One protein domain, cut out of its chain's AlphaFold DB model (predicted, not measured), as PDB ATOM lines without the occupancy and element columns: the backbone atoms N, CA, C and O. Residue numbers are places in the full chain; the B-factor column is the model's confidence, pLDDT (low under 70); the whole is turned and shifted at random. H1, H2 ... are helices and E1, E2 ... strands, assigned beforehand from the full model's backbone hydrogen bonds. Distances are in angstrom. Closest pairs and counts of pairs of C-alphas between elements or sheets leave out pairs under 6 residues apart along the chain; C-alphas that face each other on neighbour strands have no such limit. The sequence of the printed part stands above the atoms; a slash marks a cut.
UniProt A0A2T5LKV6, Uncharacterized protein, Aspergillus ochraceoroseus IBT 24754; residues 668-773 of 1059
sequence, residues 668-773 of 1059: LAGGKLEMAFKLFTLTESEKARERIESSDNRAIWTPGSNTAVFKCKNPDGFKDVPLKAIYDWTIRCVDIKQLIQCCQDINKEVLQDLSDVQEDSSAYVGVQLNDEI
ATOM      1  N   LEU A 668     136.191 168.805 143.531       86.56
ATOM      2  CA  LEU A 668     136.501 169.492 144.779       86.56
ATOM      3  C   LEU A 668     137.234 168.523 145.702       86.56
ATOM      4  O   LEU A 668     136.641 167.598 146.257       86.56
ATOM      5  N   ALA A 669     138.512 168.802 145.916       84.56
ATOM      6  CA  ALA A 669     139.381 168.063 146.814       84.56
ATOM      7  C   ALA A 669     140.051 169.013 147.814       84.56
ATOM      8  O   ALA A 669     140.084 170.234 147.631       84.56
ATOM      9  N   GLY A 670     140.677 168.450 148.851       81.88
ATOM     10  CA  GLY A 670     141.439 169.230 149.831       81.88
ATOM     11  C   GLY A 670     142.547 170.104 149.225       81.88
ATOM     12  O   GLY A 670     142.969 171.056 149.869       81.88
ATOM     13  N   GLY A 671     142.994 169.816 147.994       83.12
ATOM     14  CA  GLY A 671     144.055 170.551 147.295       83.12
ATOM     15  C   GLY A 671     143.635 171.333 146.045       83.12
ATOM     16  O   GLY A 671     144.476 172.035 145.489       83.12
ATOM     17  N   LYS A 672     142.387 171.216 145.570       88.25
ATOM     18  CA  LYS A 672     141.932 171.904 144.348       88.25
ATOM     19  C   LYS A 672     140.410 172.021 144.261       88.25
ATOM     20  O   LYS A 672     139.695 171.135 144.722       88.25
ATOM     21  N   LEU A 673     139.947 173.085 143.618       89.38
ATOM     22  CA  LEU A 673     138.587 173.249 143.107       89.38
ATOM     23  C   LEU A 673     138.685 173.485 141.597       89.38
ATOM     24  O   LEU A 673     139.340 174.434 141.175       89.38
ATOM     25  N   GLU A 674     138.053 172.633 140.800       88.62
ATOM     26  CA  GLU A 674     137.908 172.780 139.348       88.62
ATOM     27  C   GLU A 674     136.439 173.068 139.031       88.62
ATOM     28  O   GLU A 674     135.561 172.344 139.496       88.62
ATOM     29  N   MET A 675     136.160 174.122 138.261       88.56
ATOM     30  CA  MET A 675     134.797 174.491 137.866       88.56
ATOM     31  C   MET A 675     134.752 174.919 136.402       88.56
ATOM     32  O   MET A 675     135.470 175.839 135.994       88.56
ATOM     33  N   ALA A 676     133.870 174.280 135.634       86.31
ATOM     34  CA  ALA A 676     133.454 174.739 134.322       86.31
ATOM     35  C   ALA A 676     132.359 175.817 134.423       86.31
ATOM     36  O   ALA A 676     131.341 175.652 135.105       86.31
ATOM     37  N   PHE A 677     132.553 176.934 133.721       85.12
ATOM     38  CA  PHE A 677     131.553 177.992 133.628       85.12
ATOM     39  C   PHE A 677     130.560 177.742 132.500       85.12
ATOM     40  O   PHE A 677     130.958 177.503 131.359       85.12
ATOM     41  N   LYS A 678     129.261 177.828 132.808       82.31
ATOM     42  CA  LYS A 678     128.207 177.721 131.802       82.31
ATOM     43  C   LYS A 678     127.870 179.113 131.296       82.31
ATOM     44  O   LYS A 678     127.501 179.995 132.070       82.31
ATOM     45  N   LEU A 679     128.008 179.287 129.991       77.56
ATOM     46  CA  LEU A 679     127.740 180.539 129.301       77.56
ATOM     47  C   LEU A 679     126.401 180.426 128.580       77.56
ATOM     48  O   LEU A 679     126.138 179.425 127.912       77.56
ATOM     49  N   PHE A 680     125.563 181.452 128.704       70.69
ATOM     50  CA  PHE A 680     124.240 181.488 128.086       70.69
ATOM     51  C   PHE A 680     124.013 182.836 127.412       70.69
ATOM     52  O   PHE A 680     124.401 183.871 127.947       70.69
ATOM     53  N   THR A 681     123.330 182.826 126.269       66.06
ATOM     54  CA  THR A 681     122.823 184.032 125.604       66.06
ATOM     55  C   THR A 681     121.310 183.923 125.450       66.06
ATOM     56  O   THR A 681     120.790 182.846 125.156       66.06
ATOM     57  N   LEU A 682     120.581 185.023 125.662       61.84
ATOM     58  CA  LEU A 682     119.127 185.068 125.423       61.84
ATOM     59  C   LEU A 682     118.799 185.136 123.925       61.84
ATOM     60  O   LEU A 682     117.727 184.714 123.499       61.84
ATOM     61  N   THR A 683     119.731 185.653 123.128       59.34
ATOM     62  CA  THR A 683     119.648 185.746 121.673       59.34
ATOM     63  C   THR A 683     120.244 184.493 121.021       59.34
ATOM     64  O   THR A 683     121.400 184.134 121.259       59.34
ATOM     65  N   GLU A 684     119.463 183.823 120.162       58.31
ATOM     66  CA  GLU A 684     119.896 182.681 119.336       58.31
ATOM     67  C   GLU A 684     120.799 183.134 118.171       58.31
ATOM     68  O   GLU A 684     120.483 182.966 116.996       58.31
ATOM     69  N   SER A 685     121.932 183.762 118.479       63.34
ATOM     70  CA  SER A 685     122.937 184.106 117.474       63.34
ATOM     71  C   SER A 685     123.813 182.887 117.177       63.34
ATOM     72  O   SER A 685     124.429 182.332 118.088       63.34
ATOM     73  N   GLU A 686     123.935 182.488 115.906       62.47
ATOM     74  CA  GLU A 686     124.846 181.405 115.484       62.47
ATOM     75  C   GLU A 686     126.295 181.670 115.930       62.47
ATOM     76  O   GLU A 686     126.982 180.756 116.378       62.47
ATOM     77  N   LYS A 687     126.727 182.941 115.933       63.91
ATOM     78  CA  LYS A 687     128.058 183.354 116.418       63.91
ATOM     79  C   LYS A 687     128.238 183.154 117.925       63.91
ATOM     80  O   LYS A 687     129.351 182.897 118.374       63.91
ATOM     81  N   ALA A 688     127.168 183.308 118.709       61.56
ATOM     82  CA  ALA A 688     127.201 183.039 120.145       61.56
ATOM     83  C   ALA A 688     127.293 181.530 120.405       61.56
ATOM     84  O   ALA A 688     128.139 181.102 121.187       61.56
ATOM     85  N   ARG A 689     126.495 180.722 119.687       66.12
ATOM     86  CA  ARG A 689     126.543 179.251 119.756       66.12
ATOM     87  C   ARG A 689     127.931 178.703 119.413       66.12
ATOM     88  O   ARG A 689     128.476 177.933 120.193       66.12
ATOM     89  N   GLU A 690     128.542 179.170 118.324       65.56
ATOM     90  CA  GLU A 690     129.878 178.728 117.895       65.56
ATOM     91  C   GLU A 690     130.973 179.052 118.934       65.56
ATOM     92  O   GLU A 690     131.856 178.231 119.203       65.56
ATOM     93  N   ARG A 691     130.904 180.224 119.582       66.81
ATOM     94  CA  ARG A 691     131.832 180.603 120.667       66.81
ATOM     95  C   ARG A 691     131.647 179.756 121.925       66.81
ATOM     96  O   ARG A 691     132.635 179.405 122.558       66.81
ATOM     97  N   ILE A 692     130.405 179.424 122.273       66.81
ATOM     98  CA  ILE A 692     130.087 178.600 123.444       66.81
ATOM     99  C   ILE A 692     130.531 177.146 123.208       66.81
ATOM    100  O   ILE A 692     131.259 176.596 124.031       66.81
ATOM    101  N   GLU A 693     130.183 176.542 122.068       61.53
ATOM    102  CA  GLU A 693     130.481 175.133 121.748       61.53
ATOM    103  C   GLU A 693     131.979 174.837 121.552       61.53
ATOM    104  O   GLU A 693     132.426 173.712 121.776       61.53
ATOM    105  N   SER A 694     132.779 175.838 121.174       55.41
ATOM    106  CA  SER A 694     134.232 175.697 120.981       55.41
ATOM    107  C   SER A 694     135.068 175.886 122.260       55.41
ATOM    108  O   SER A 694     136.296 175.753 122.221       55.41
ATOM    109  N   SER A 695     134.438 176.171 123.403       56.81
ATOM    110  CA  SER A 695     135.117 176.615 124.625       56.81
ATOM    111  C   SER A 695     135.055 175.578 125.764       56.81
ATOM    112  O   SER A 695     133.987 175.166 126.201       56.81
ATOM    113  N   ASP A 696     136.215 175.136 126.270       58.75
ATOM    114  CA  ASP A 696     136.313 174.325 127.501       58.75
ATOM    115  C   ASP A 696     136.572 175.299 128.663       58.75
ATOM    116  O   ASP A 696     137.713 175.545 129.048       58.75
ATOM    117  N   ASN A 697     135.502 175.969 129.101       75.31
ATOM    118  CA  ASN A 697     135.500 177.133 129.995       75.31
ATOM    119  C   ASN A 697     135.853 176.777 131.439       75.31
ATOM    120  O   ASN A 697     134.973 176.764 132.297       75.31
ATOM    121  N   ARG A 698     137.118 176.484 131.737       82.25
ATOM    122  CA  ARG A 698     137.518 175.993 133.065       82.25
ATOM    123  C   ARG A 698     138.374 176.981 133.836       82.25
ATOM    124  O   ARG A 698     139.250 177.651 133.285       82.25
ATOM    125  N   ALA A 699     138.169 176.986 135.148       86.25
ATOM    126  CA  ALA A 699     139.051 177.621 136.112       86.25
ATOM    127  C   ALA A 699     139.395 176.643 137.242       86.25
ATOM    128  O   ALA A 699     138.588 175.792 137.624       86.25
ATOM    129  N   ILE A 700     140.621 176.768 137.756       87.75
ATOM    130  CA  ILE A 700     141.149 175.924 138.829       87.75
ATOM    131  C   ILE A 700     141.652 176.829 139.952       87.75
ATOM    132  O   ILE A 700     142.518 177.674 139.725       87.75
ATOM    133  N   TRP A 701     141.138 176.621 141.162       89.25
ATOM    134  CA  TRP A 701     141.588 177.276 142.388       89.25
ATOM    135  C   TRP A 701     142.327 176.282 143.274       89.25
ATOM    136  O   TRP A 701     141.956 175.110 143.366       89.25
ATOM    137  N   THR A 702     143.345 176.767 143.979       86.56
ATOM    138  CA  THR A 702     144.089 175.998 144.982       86.56
ATOM    139  C   THR A 702     143.926 176.622 146.373       86.56
ATOM    140  O   THR A 702     143.780 177.840 146.479       86.56
ATOM    141  N   PRO A 703     143.962 175.836 147.463       82.50
ATOM    142  CA  PRO A 703     143.906 176.388 148.813       82.50
ATOM    143  C   PRO A 703     145.026 177.413 149.042       82.50
ATOM    144  O   PRO A 703     146.197 177.128 148.796       82.50
ATOM    145  N   GLY A 704     144.671 178.612 149.510       73.94
ATOM    146  CA  GLY A 704     145.620 179.702 149.775       73.94
ATOM    147  C   GLY A 704     145.996 180.565 148.563       73.94
ATOM    148  O   GLY A 704     146.627 181.606 148.748       73.94
ATOM    149  N   SER A 705     145.595 180.205 147.337       75.12
ATOM    150  CA  SER A 705     145.706 181.109 146.185       75.12
ATOM    151  C   SER A 705     144.507 182.059 146.149       75.12
ATOM    152  O   SER A 705     143.374 181.617 145.971       75.12
ATOM    153  N   ASN A 706     144.750 183.367 146.260       74.00
ATOM    154  CA  ASN A 706     143.688 184.380 146.174       74.00
ATOM    155  C   ASN A 706     143.154 184.597 144.748       74.00
ATOM    156  O   ASN A 706     142.167 185.315 144.573       74.00
ATOM    157  N   THR A 707     143.796 184.003 143.737       79.94
ATOM    158  CA  THR A 707     143.415 184.131 142.331       79.94
ATOM    159  C   THR A 707     143.468 182.793 141.591       79.94
ATOM    160  O   THR A 707     144.296 181.937 141.901       79.94
ATOM    161  N   ALA A 708     142.601 182.633 140.593       82.81
ATOM    162  CA  ALA A 708     142.635 181.572 139.590       82.81
ATOM    163  C   ALA A 708     142.739 182.182 138.192       82.81
ATOM    164  O   ALA A 708     142.462 183.363 137.997       82.81
ATOM    165  N   VAL A 709     143.138 181.377 137.211       79.31
ATOM    166  CA  VAL A 709     143.168 181.795 135.807       79.31
ATOM    167  C   VAL A 709     142.109 181.018 135.047       79.31
ATOM    168  O   VAL A 709     142.129 179.786 135.038       79.31
ATOM    169  N   PHE A 710     141.201 181.747 134.409       79.00
ATOM    170  CA  PHE A 710     140.254 181.186 133.459       79.00
ATOM    171  C   PHE A 710     140.944 180.973 132.112       79.00
ATOM    172  O   PHE A 710     141.507 181.916 131.550       79.00
ATOM    173  N   LYS A 711     140.898 179.740 131.598       72.19
ATOM    174  CA  LYS A 711     141.492 179.383 130.305       72.19
ATOM    175  C   LYS A 711     140.402 178.976 129.324       72.19
ATOM    176  O   LYS A 711     139.651 178.044 129.590       72.19
ATOM    177  N   CYS A 712     140.368 179.638 128.171       65.25
ATOM    178  CA  CYS A 712     139.543 179.242 127.034       65.25
ATOM    179  C   CYS A 712     140.379 178.404 126.049       65.25
ATOM    180  O   CYS A 712     141.562 178.678 125.844       65.25
ATOM    181  N   LYS A 713     139.781 177.377 125.429       57.94
ATOM    182  CA  LYS A 713     140.476 176.499 124.466       57.94
ATOM    183  C   LYS A 713     140.809 177.167 123.129       57.94
ATOM    184  O   LYS A 713     141.660 176.634 122.424       57.94
ATOM    185  N   ASN A 714     140.161 178.278 122.767       58.47
ATOM    186  CA  ASN A 714     140.368 178.923 121.469       58.47
ATOM    187  C   ASN A 714     141.501 179.978 121.563       58.47
ATOM    188  O   ASN A 714     141.340 180.960 122.288       58.47
ATOM    189  N   PRO A 715     142.656 179.789 120.889       46.75
ATOM    190  CA  PRO A 715     143.866 180.592 121.112       46.75
ATOM    191  C   PRO A 715     143.941 181.901 120.306       46.75
ATOM    192  O   PRO A 715     144.870 182.682 120.523       46.75
ATOM    193  N   ASP A 716     142.998 182.183 119.403       46.38
ATOM    194  CA  ASP A 716     143.041 183.406 118.593       46.38
ATOM    195  C   ASP A 716     142.556 184.625 119.399       46.38
ATOM    196  O   ASP A 716     141.405 185.051 119.330       46.38
ATOM    197  N   GLY A 717     143.472 185.199 120.186       55.94
ATOM    198  CA  GLY A 717     143.327 186.519 120.810       55.94
ATOM    199  C   GLY A 717     142.679 186.562 122.198       55.94
ATOM    200  O   GLY A 717     142.475 187.661 122.715       55.94
ATOM    201  N   PHE A 718     142.381 185.419 122.824       63.09
ATOM    202  CA  PHE A 718     141.799 185.387 124.170       63.09
ATOM    203  C   PHE A 718     142.855 185.686 125.246       63.09
ATOM    204  O   PHE A 718     143.908 185.048 125.288       63.09
ATOM    205  N   LYS A 719     142.590 186.667 126.118       66.69
ATOM    206  CA  LYS A 719     143.448 186.971 127.272       66.69
ATOM    207  C   LYS A 719     142.985 186.159 128.477       66.69
ATOM    208  O   LYS A 719     141.798 186.131 128.777       66.69
ATOM    209  N   ASP A 720     143.934 185.551 129.180       74.12
ATOM    210  CA  ASP A 720     143.700 184.902 130.471       74.12
ATOM    211  C   ASP A 720     142.964 185.860 131.427       74.12
ATOM    212  O   ASP A 720     143.450 186.962 131.700       74.12
ATOM    213  N   VAL A 721     141.799 185.443 131.942       79.56
ATOM    214  CA  VAL A 721     141.005 186.253 132.881       79.56
ATOM    215  C   VAL A 721     141.377 185.856 134.313       79.56
ATOM    216  O   VAL A 721     141.156 184.702 134.701       79.56
ATOM    217  N   PRO A 722     141.966 186.763 135.116       83.12
ATOM    218  CA  PRO A 722     142.259 186.488 136.514       83.12
ATOM    219  C   PRO A 722     140.970 186.555 137.339       83.12
ATOM    220  O   PRO A 722     140.352 187.608 137.465       83.12
ATOM    221  N   LEU A 723     140.586 185.434 137.940       86.75
ATOM    222  CA  LEU A 723     139.419 185.311 138.807       86.75
ATOM    223  C   LEU A 723     139.838 185.365 140.274       86.75
ATOM    224  O   LEU A 723     140.914 184.891 140.631       86.75
ATOM    225  N   LYS A 724     138.981 185.899 141.145       88.69
ATOM    226  CA  LYS A 724     139.192 185.858 142.601       88.69
ATOM    227  C   LYS A 724     138.818 184.490 143.175       88.69
ATOM    228  O   LYS A 724     138.152 183.692 142.517       88.69
ATOM    229  N   ALA A 725     139.259 184.202 144.397       87.62
ATOM    230  CA  ALA A 725     138.835 183.006 145.120       87.62
ATOM    231  C   ALA A 725     137.316 183.021 145.379       87.62
ATOM    232  O   ALA A 725     136.791 183.987 145.927       87.62
ATOM    233  N   ILE A 726     136.633 181.943 144.984       90.38
ATOM    234  CA  ILE A 726     135.174 181.773 145.127       90.38
ATOM    235  C   ILE A 726     134.785 180.807 146.254       90.38
ATOM    236  O   ILE A 726     133.602 180.596 146.511       90.38
ATOM    237  N   TYR A 727     135.763 180.177 146.903       91.56
ATOM    238  CA  TYR A 727     135.536 179.143 147.906       91.56
ATOM    239  C   TYR A 727     136.525 179.287 149.058       91.56
ATOM    240  O   TYR A 727     137.727 179.452 148.840       91.56
ATOM    241  N   ASP A 728     136.010 179.205 150.280       89.38
ATOM    242  CA  ASP A 728     136.810 179.199 151.497       89.38
ATOM    243  C   ASP A 728     136.865 177.779 152.070       89.38
ATOM    244  O   ASP A 728     135.877 177.254 152.587       89.38
ATOM    245  N   TRP A 729     138.045 177.158 151.995       88.94
ATOM    246  CA  TRP A 729     138.293 175.806 152.503       88.94
ATOM    247  C   TRP A 729     138.157 175.694 154.025       88.94
ATOM    248  O   TRP A 729     137.881 174.601 154.515       88.94
ATOM    249  N   THR A 730     138.341 176.785 154.777       87.31
ATOM    250  CA  THR A 730     138.300 176.760 156.247       87.31
ATOM    251  C   THR A 730     136.870 176.634 156.759       87.31
ATOM    252  O   THR A 730     136.564 175.748 157.556       87.31
ATOM    253  N   ILE A 731     135.964 177.469 156.247       87.25
ATOM    254  CA  ILE A 731     134.538 177.434 156.596       87.25
ATOM    255  C   ILE A 731     133.730 176.494 155.692       87.25
ATOM    256  O   ILE A 731     132.615 176.127 156.065       87.25
ATOM    257  N   ARG A 732     134.298 176.046 154.564       90.81
ATOM    258  CA  ARG A 732     133.681 175.181 153.537       90.81
ATOM    259  C   ARG A 732     132.507 175.834 152.804       90.81
ATOM    260  O   ARG A 732     131.565 175.150 152.410       90.81
ATOM    261  N   CYS A 733     132.544 177.155 152.646       90.81
ATOM    262  CA  CYS A 733     131.468 177.934 152.031       90.81
ATOM    263  C   CYS A 733     131.895 178.541 150.696       90.81
ATOM    264  O   CYS A 733     133.035 178.976 150.524       90.81
ATOM    265  N   VAL A 734     130.938 178.614 149.776       91.62
ATOM    266  CA  VAL A 734     131.055 179.349 148.516       91.62
ATOM    267  C   VAL A 734     130.782 180.832 148.766       91.62
ATOM    268  O   VAL A 734     129.747 181.190 149.334       91.62
ATOM    269  N   ASP A 735     131.678 181.702 148.304       91.19
ATOM    270  CA  ASP A 735     131.438 183.144 148.247       91.19
ATOM    271  C   ASP A 735     130.648 183.469 146.974       91.19
ATOM    272  O   ASP A 735     131.198 183.652 145.886       91.19
ATOM    273  N   ILE A 736     129.323 183.526 147.111       90.69
ATOM    274  CA  ILE A 736     128.417 183.768 145.984       90.69
ATOM    275  C   ILE A 736     128.605 185.167 145.387       90.69
ATOM    276  O   ILE A 736     128.435 185.337 144.182       90.69
ATOM    277  N   LYS A 737     128.991 186.173 146.184       88.81
ATOM    278  CA  LYS A 737     129.227 187.525 145.657       88.81
ATOM    279  C   LYS A 737     130.436 187.517 144.726       88.81
ATOM    280  O   LYS A 737     130.369 188.091 143.640       88.81
ATOM    281  N   GLN A 738     131.505 186.819 145.113       89.94
ATOM    282  CA  GLN A 738     132.655 186.626 144.228       89.94
ATOM    283  C   GLN A 738     132.341 185.728 143.037       89.94
ATOM    284  O   GLN A 738     132.831 185.999 141.944       89.94
ATOM    285  N   LEU A 739     131.512 184.695 143.210       90.56
ATOM    286  CA  LEU A 739     131.074 183.850 142.100       90.56
ATOM    287  C   LEU A 739     130.337 184.668 141.029       90.56
ATOM    288  O   LEU A 739     130.643 184.524 139.846       90.56
ATOM    289  N   ILE A 740     129.418 185.550 141.434       89.56
ATOM    290  CA  ILE A 740     128.695 186.452 140.523       89.56
ATOM    291  C   ILE A 740     129.676 187.388 139.814       89.56
ATOM    292  O   ILE A 740     129.616 187.503 138.593       89.56
ATOM    293  N   GLN A 741     130.620 187.993 140.545       89.31
ATOM    294  CA  GLN A 741     131.636 188.858 139.937       89.31
ATOM    295  C   GLN A 741     132.482 188.101 138.904       89.31
ATOM    296  O   GLN A 741     132.694 188.598 137.803       89.31
ATOM    297  N   CYS A 742     132.908 186.873 139.217       88.75
ATOM    298  CA  CYS A 742     133.642 186.032 138.273       88.75
ATOM    299  C   CYS A 742     132.804 185.728 137.022       88.75
ATOM    300  O   CYS A 742     133.331 185.769 135.916       88.75
ATOM    301  N   CYS A 743     131.501 185.464 137.172       87.88
ATOM    302  CA  CYS A 743     130.607 185.252 136.032       87.88
ATOM    303  C   CYS A 743     130.487 186.505 135.153       87.88
ATOM    304  O   CYS A 743     130.545 186.387 133.932       87.88
ATOM    305  N   GLN A 744     130.370 187.692 135.756       86.88
ATOM    306  CA  GLN A 744     130.328 188.969 135.035       86.88
ATOM    307  C   GLN A 744     131.629 189.232 134.270       86.88
ATOM    308  O   GLN A 744     131.591 189.615 133.101       86.88
ATOM    309  N   ASP A 745     132.777 188.986 134.905       85.94
ATOM    310  CA  ASP A 745     134.092 189.163 134.285       85.94
ATOM    311  C   ASP A 745     134.267 188.208 133.088       85.94
ATOM    312  O   ASP A 745     134.718 188.622 132.020       85.94
ATOM    313  N   ILE A 746     133.837 186.946 133.222       83.50
ATOM    314  CA  ILE A 746     133.887 185.955 132.136       83.50
ATOM    315  C   ILE A 746     132.921 186.323 131.004       83.50
ATOM    316  O   ILE A 746     133.329 186.323 129.844       83.50
ATOM    317  N   ASN A 747     131.661 186.654 131.303       81.25
ATOM    318  CA  ASN A 747     130.679 187.016 130.277       81.25
ATOM    319  C   ASN A 747     131.124 188.253 129.494       81.25
ATOM    320  O   ASN A 747     131.030 188.274 128.266       81.25
ATOM    321  N   LYS A 748     131.682 189.256 130.176       82.00
ATOM    322  CA  LYS A 748     132.217 190.458 129.535       82.00
ATOM    323  C   LYS A 748     133.348 190.143 128.553       82.00
ATOM    324  O   LYS A 748     133.381 190.722 127.471       82.00
ATOM    325  N   GLU A 749     134.255 189.237 128.903       78.19
ATOM    326  CA  GLU A 749     135.400 188.896 128.050       78.19
ATOM    327  C   GLU A 749     135.033 187.906 126.929       78.19
ATOM    328  O   GLU A 749     135.491 188.062 125.794       78.19
ATOM    329  N   VAL A 750     134.183 186.909 127.210       74.56
ATOM    330  CA  VAL A 750     133.817 185.842 126.257       74.56
ATOM    331  C   VAL A 750     132.657 186.247 125.340       74.56
ATOM    332  O   VAL A 750     132.736 186.078 124.118       74.56
ATOM    333  N   LEU A 751     131.571 186.770 125.913       74.25
ATOM    334  CA  LEU A 751     130.349 187.115 125.181       74.25
ATOM    335  C   LEU A 751     130.350 188.575 124.707       74.25
ATOM    336  O   LEU A 751     129.773 188.851 123.656       74.25
ATOM    337  N   GLN A 752     131.063 189.481 125.389       74.12
ATOM    338  CA  GLN A 752     131.188 190.900 125.012       74.12
ATOM    339  C   GLN A 752     129.805 191.538 124.779       74.12
ATOM    340  O   GLN A 752     128.960 191.515 125.672       74.12
ATOM    341  N   ASP A 753     129.548 192.052 123.572       64.56
ATOM    342  CA  ASP A 753     128.294 192.703 123.173       64.56
ATOM    343  C   ASP A 753     127.098 191.733 123.045       64.56
ATOM    344  O   ASP A 753     125.998 192.157 122.705       64.56
ATOM    345  N   LEU A 754     127.305 190.427 123.264       63.09
ATOM    346  CA  LEU A 754     126.270 189.386 123.188       63.09
ATOM    347  C   LEU A 754     125.703 188.998 124.567       63.09
ATOM    348  O   LEU A 754     124.867 188.094 124.645       63.09
ATOM    349  N   SER A 755     126.172 189.622 125.656       64.19
ATOM    350  CA  SER A 755     125.643 189.367 127.001       64.19
ATOM    351  C   SER A 755     124.379 190.194 127.258       64.19
ATOM    352  O   SER A 755     124.457 191.379 127.568       64.19
ATOM    353  N   ASP A 756     123.214 189.549 127.162       65.06
ATOM    354  CA  ASP A 756     121.906 190.124 127.527       65.06
ATOM    355  C   ASP A 756     121.392 189.602 128.892       65.06
ATOM    356  O   ASP A 756     120.236 189.818 129.259       65.06
ATOM    357  N   VAL A 757     122.207 188.843 129.635       67.62
ATOM    358  CA  VAL A 757     121.768 188.089 130.824       67.62
ATOM    359  C   VAL A 757     122.068 188.856 132.109       67.62
ATOM    360  O   VAL A 757     123.151 189.392 132.277       67.62
ATOM    361  N   GLN A 758     121.123 188.850 133.053       72.62
ATOM    362  CA  GLN A 758     121.321 189.413 134.389       72.62
ATOM    363  C   GLN A 758     121.994 188.386 135.326       72.62
ATOM    364  O   GLN A 758     121.328 187.487 135.861       72.62
ATOM    365  N   GLU A 759     123.314 188.486 135.516       74.94
ATOM    366  CA  GLU A 759     124.098 187.500 136.288       74.94
ATOM    367  C   GLU A 759     123.867 187.562 137.807       74.94
ATOM    368  O   GLU A 759     124.171 186.611 138.526       74.94
ATOM    369  N   ASP A 760     123.305 188.658 138.316       78.38
ATOM    370  CA  ASP A 760     123.025 188.894 139.737       78.38
ATOM    371  C   ASP A 760     121.654 188.351 140.189       78.38
ATOM    372  O   ASP A 760     121.117 188.752 141.223       78.38
ATOM    373  N   SER A 761     121.078 187.408 139.443       85.25
ATOM    374  CA  SER A 761     119.818 186.746 139.789       85.25
ATOM    375  C   SER A 761     120.040 185.390 140.477       85.25
ATOM    376  O   SER A 761     120.960 184.645 140.138       85.25
ATOM    377  N   SER A 762     119.172 185.016 141.429       86.62
ATOM    378  CA  SER A 762     119.255 183.694 142.083       86.62
ATOM    379  C   SER A 762     119.015 182.548 141.096       86.62
ATOM    380  O   SER A 762     119.629 181.489 141.210       86.62
ATOM    381  N   ALA A 763     118.192 182.777 140.066       86.12
ATOM    382  CA  ALA A 763     118.010 181.834 138.969       86.12
ATOM    383  C   ALA A 763     119.329 181.566 138.223       86.12
ATOM    384  O   ALA A 763     119.642 180.404 137.972       86.12
ATOM    385  N   TYR A 764     120.118 182.604 137.917       87.25
ATOM    386  CA  TYR A 764     121.414 182.456 137.246       87.25
ATOM    387  C   TYR A 764     122.415 181.672 138.104       87.25
ATOM    388  O   TYR A 764     122.997 180.693 137.635       87.25
ATOM    389  N   VAL A 765     122.542 182.027 139.389       89.19
ATOM    390  CA  VAL A 765     123.384 181.288 140.348       89.19
ATOM    391  C   VAL A 765     122.953 179.820 140.436       89.19
ATOM    392  O   VAL A 765     123.791 178.920 140.379       89.19
ATOM    393  N   GLY A 766     121.645 179.561 140.495       87.94
ATOM    394  CA  GLY A 766     121.086 178.213 140.499       87.94
ATOM    395  C   GLY A 766     121.418 177.414 139.234       87.94
ATOM    396  O   GLY A 766     121.740 176.233 139.330       87.94
ATOM    397  N   VAL A 767     121.390 178.029 138.046       86.62
ATOM    398  CA  VAL A 767     121.824 177.370 136.798       86.62
ATOM    399  C   VAL A 767     123.312 177.036 136.848       86.62
ATOM    400  O   VAL A 767     123.721 175.953 136.406       86.62
ATOM    401  N   GLN A 768     124.106 177.944 137.406       88.00
ATOM    402  CA  GLN A 768     125.551 177.830 137.382       88.00
ATOM    403  C   GLN A 768     126.102 176.795 138.371       88.00
ATOM    404  O   GLN A 768     127.084 176.126 138.067       88.00
ATOM    405  N   LEU A 769     125.417 176.589 139.500       89.88
ATOM    406  CA  LEU A 769     125.715 175.538 140.485       89.88
ATOM    407  C   LEU A 769     125.014 174.199 140.202       89.88
ATOM    408  O   LEU A 769     125.188 173.230 140.937       89.88
ATOM    409  N   ASN A 770     124.159 174.141 139.186       86.69
ATOM    410  CA  ASN A 770     123.445 172.922 138.820       86.69
ATOM    411  C   ASN A 770     124.419 171.893 138.226       86.69
ATOM    412  O   ASN A 770     125.274 172.266 137.428       86.69
ATOM    413  N   ASP A 771     124.250 170.603 138.483       79.69
ATOM    414  CA  ASP A 771     124.908 169.577 137.671       79.69
ATOM    415  C   ASP A 771     124.210 169.465 136.300       79.69
ATOM    416  O   ASP A 771     123.048 169.862 136.115       79.69
ATOM    417  N   GLU A 772     124.937 168.963 135.300       72.75
ATOM    418  CA  GLU A 772     124.380 168.694 133.973       72.75
ATOM    419  C   GLU A 772     123.232 167.680 134.059       72.75
ATOM    420  O   GLU A 772     123.325 166.660 134.747       72.75
ATOM    421  N   ILE A 773     122.139 167.943 133.335       73.19
ATOM    422  CA  ILE A 773     121.057 166.966 133.204       73.19
ATOM    423  C   ILE A 773     121.548 165.878 132.262       73.19
ATOM    424  O   ILE A 773     121.571 166.041 131.043       73.19
TER     425      ILE A 773
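Overview. This is residues 668 to 773 of the 1059 residues of an uncharacterized protein of Aspergillus ochraceoroseus IBT 24754 (UniProt A0A2T5LKV6). A small curled sheet of four strands, E1, E2, E3 and E4, forms a wall, and the long helix H2 packs on its edge strand E4, nearest to the middle of the whole. The short helix H3 lies near H2, away from the sheet, while the short helix H1 lies off the sheet towards one end of the longest axis, opposite the turn round Thr 730. The printed part has 106 residues, with three named helices and four named strands in the order E1, H1, E2, E3, E4, H2, H3 along the chain; the sheet's order is E1, E2, E3, E4, antiparallel throughout. The class is mixed, helices and strands, with 48 residues in named elements, under half of those printed. The whole is compact, with a radius of gyration of the C-alphas of 13.9 A, and spans 43 by 31 by 24 A.

Arrangement. Begin at the sheet, where the edge strand E1, residues 672 to 676, is the antiparallel neighbour of E2, residues 698 to 701, at 159 degrees between their directions. Look here for N 673 and O 701 at 2.9 A and N 701 and O 673 at 2.8 A, both within hydrogen-bond range. E2 and E3, residues 707 to 711, form a hairpin at 161 degrees, with N 711 and O 698 within hydrogen-bond range at 3.2 A. E3 and E4, residues 721 to 724, form a hairpin at 146 degrees, with N 708 and O 723 at 2.8 A and N 710 and O 721 at 3.0 A. E2, E3 and E4 are a meander, each strand the antiparallel neighbour of the one before. The sheet is only just strongly twisted, its C-alphas lying up to 4.1 A off its best plane. H2, residues 736 to 750, is on the sheet but only grazes it, with its residues 738 to 750; the closest C-alphas of E4 and H2 are those of Leu 723 and Cys 742, 5.8 A apart. H3, residues 762 to 768, is not on the sheet; it is close to H2 but not clearly touching, the closest C-alphas being those of Ile 740 and Val 765 at 7.4 A. These two helices run the same way at a steep tilt of 64 degrees. H1, residues 686 to 693, is not on the sheet either; it is close to H2 but not clearly touching, the closest C-alphas being those of Arg 691 and Val 750 at 7.9 A. H1 and H3 are apart. In H1, H2 and H3 every O i to N i+4 pair is within hydrogen-bond range.

Along the chain. Find C-alpha 672 at (141.932, 171.904, 144.348); from there E1 runs 13.4 A to C-alpha 676. H1, residues 686 to 693, covers 10.5 A, and E2, residues 698 to 701, covers 10.3 A. E3 measures 13.1 A from C-alpha 707 to C-alpha 711, and E4 measures 9.9 A from 721 to 724. Look for C-alpha 736 at (128.417, 183.768, 145.984), where H2 begins its 20.6 A to C-alpha 750. H3 begins at C-alpha 762 and ends 9.8 A away at C-alpha 768, at (125.551, 177.830, 137.382).

Size, cuts and confidence. The two C-alphas farthest apart are those of Glu 686 and Thr 730, at 43.2 A. The printed part, residues 668 to 773, has no cut. The links E4 to H2 and H2 to H3 are long, with 11 residues each; on the first, look for residues 727 to 728 in a short antiparallel pairing with residues 733 to 734. The mean pLDDT of the printed part is 77.7, and it falls under 70 in residues 681 to 696, 712 to 719 and 753 to 757.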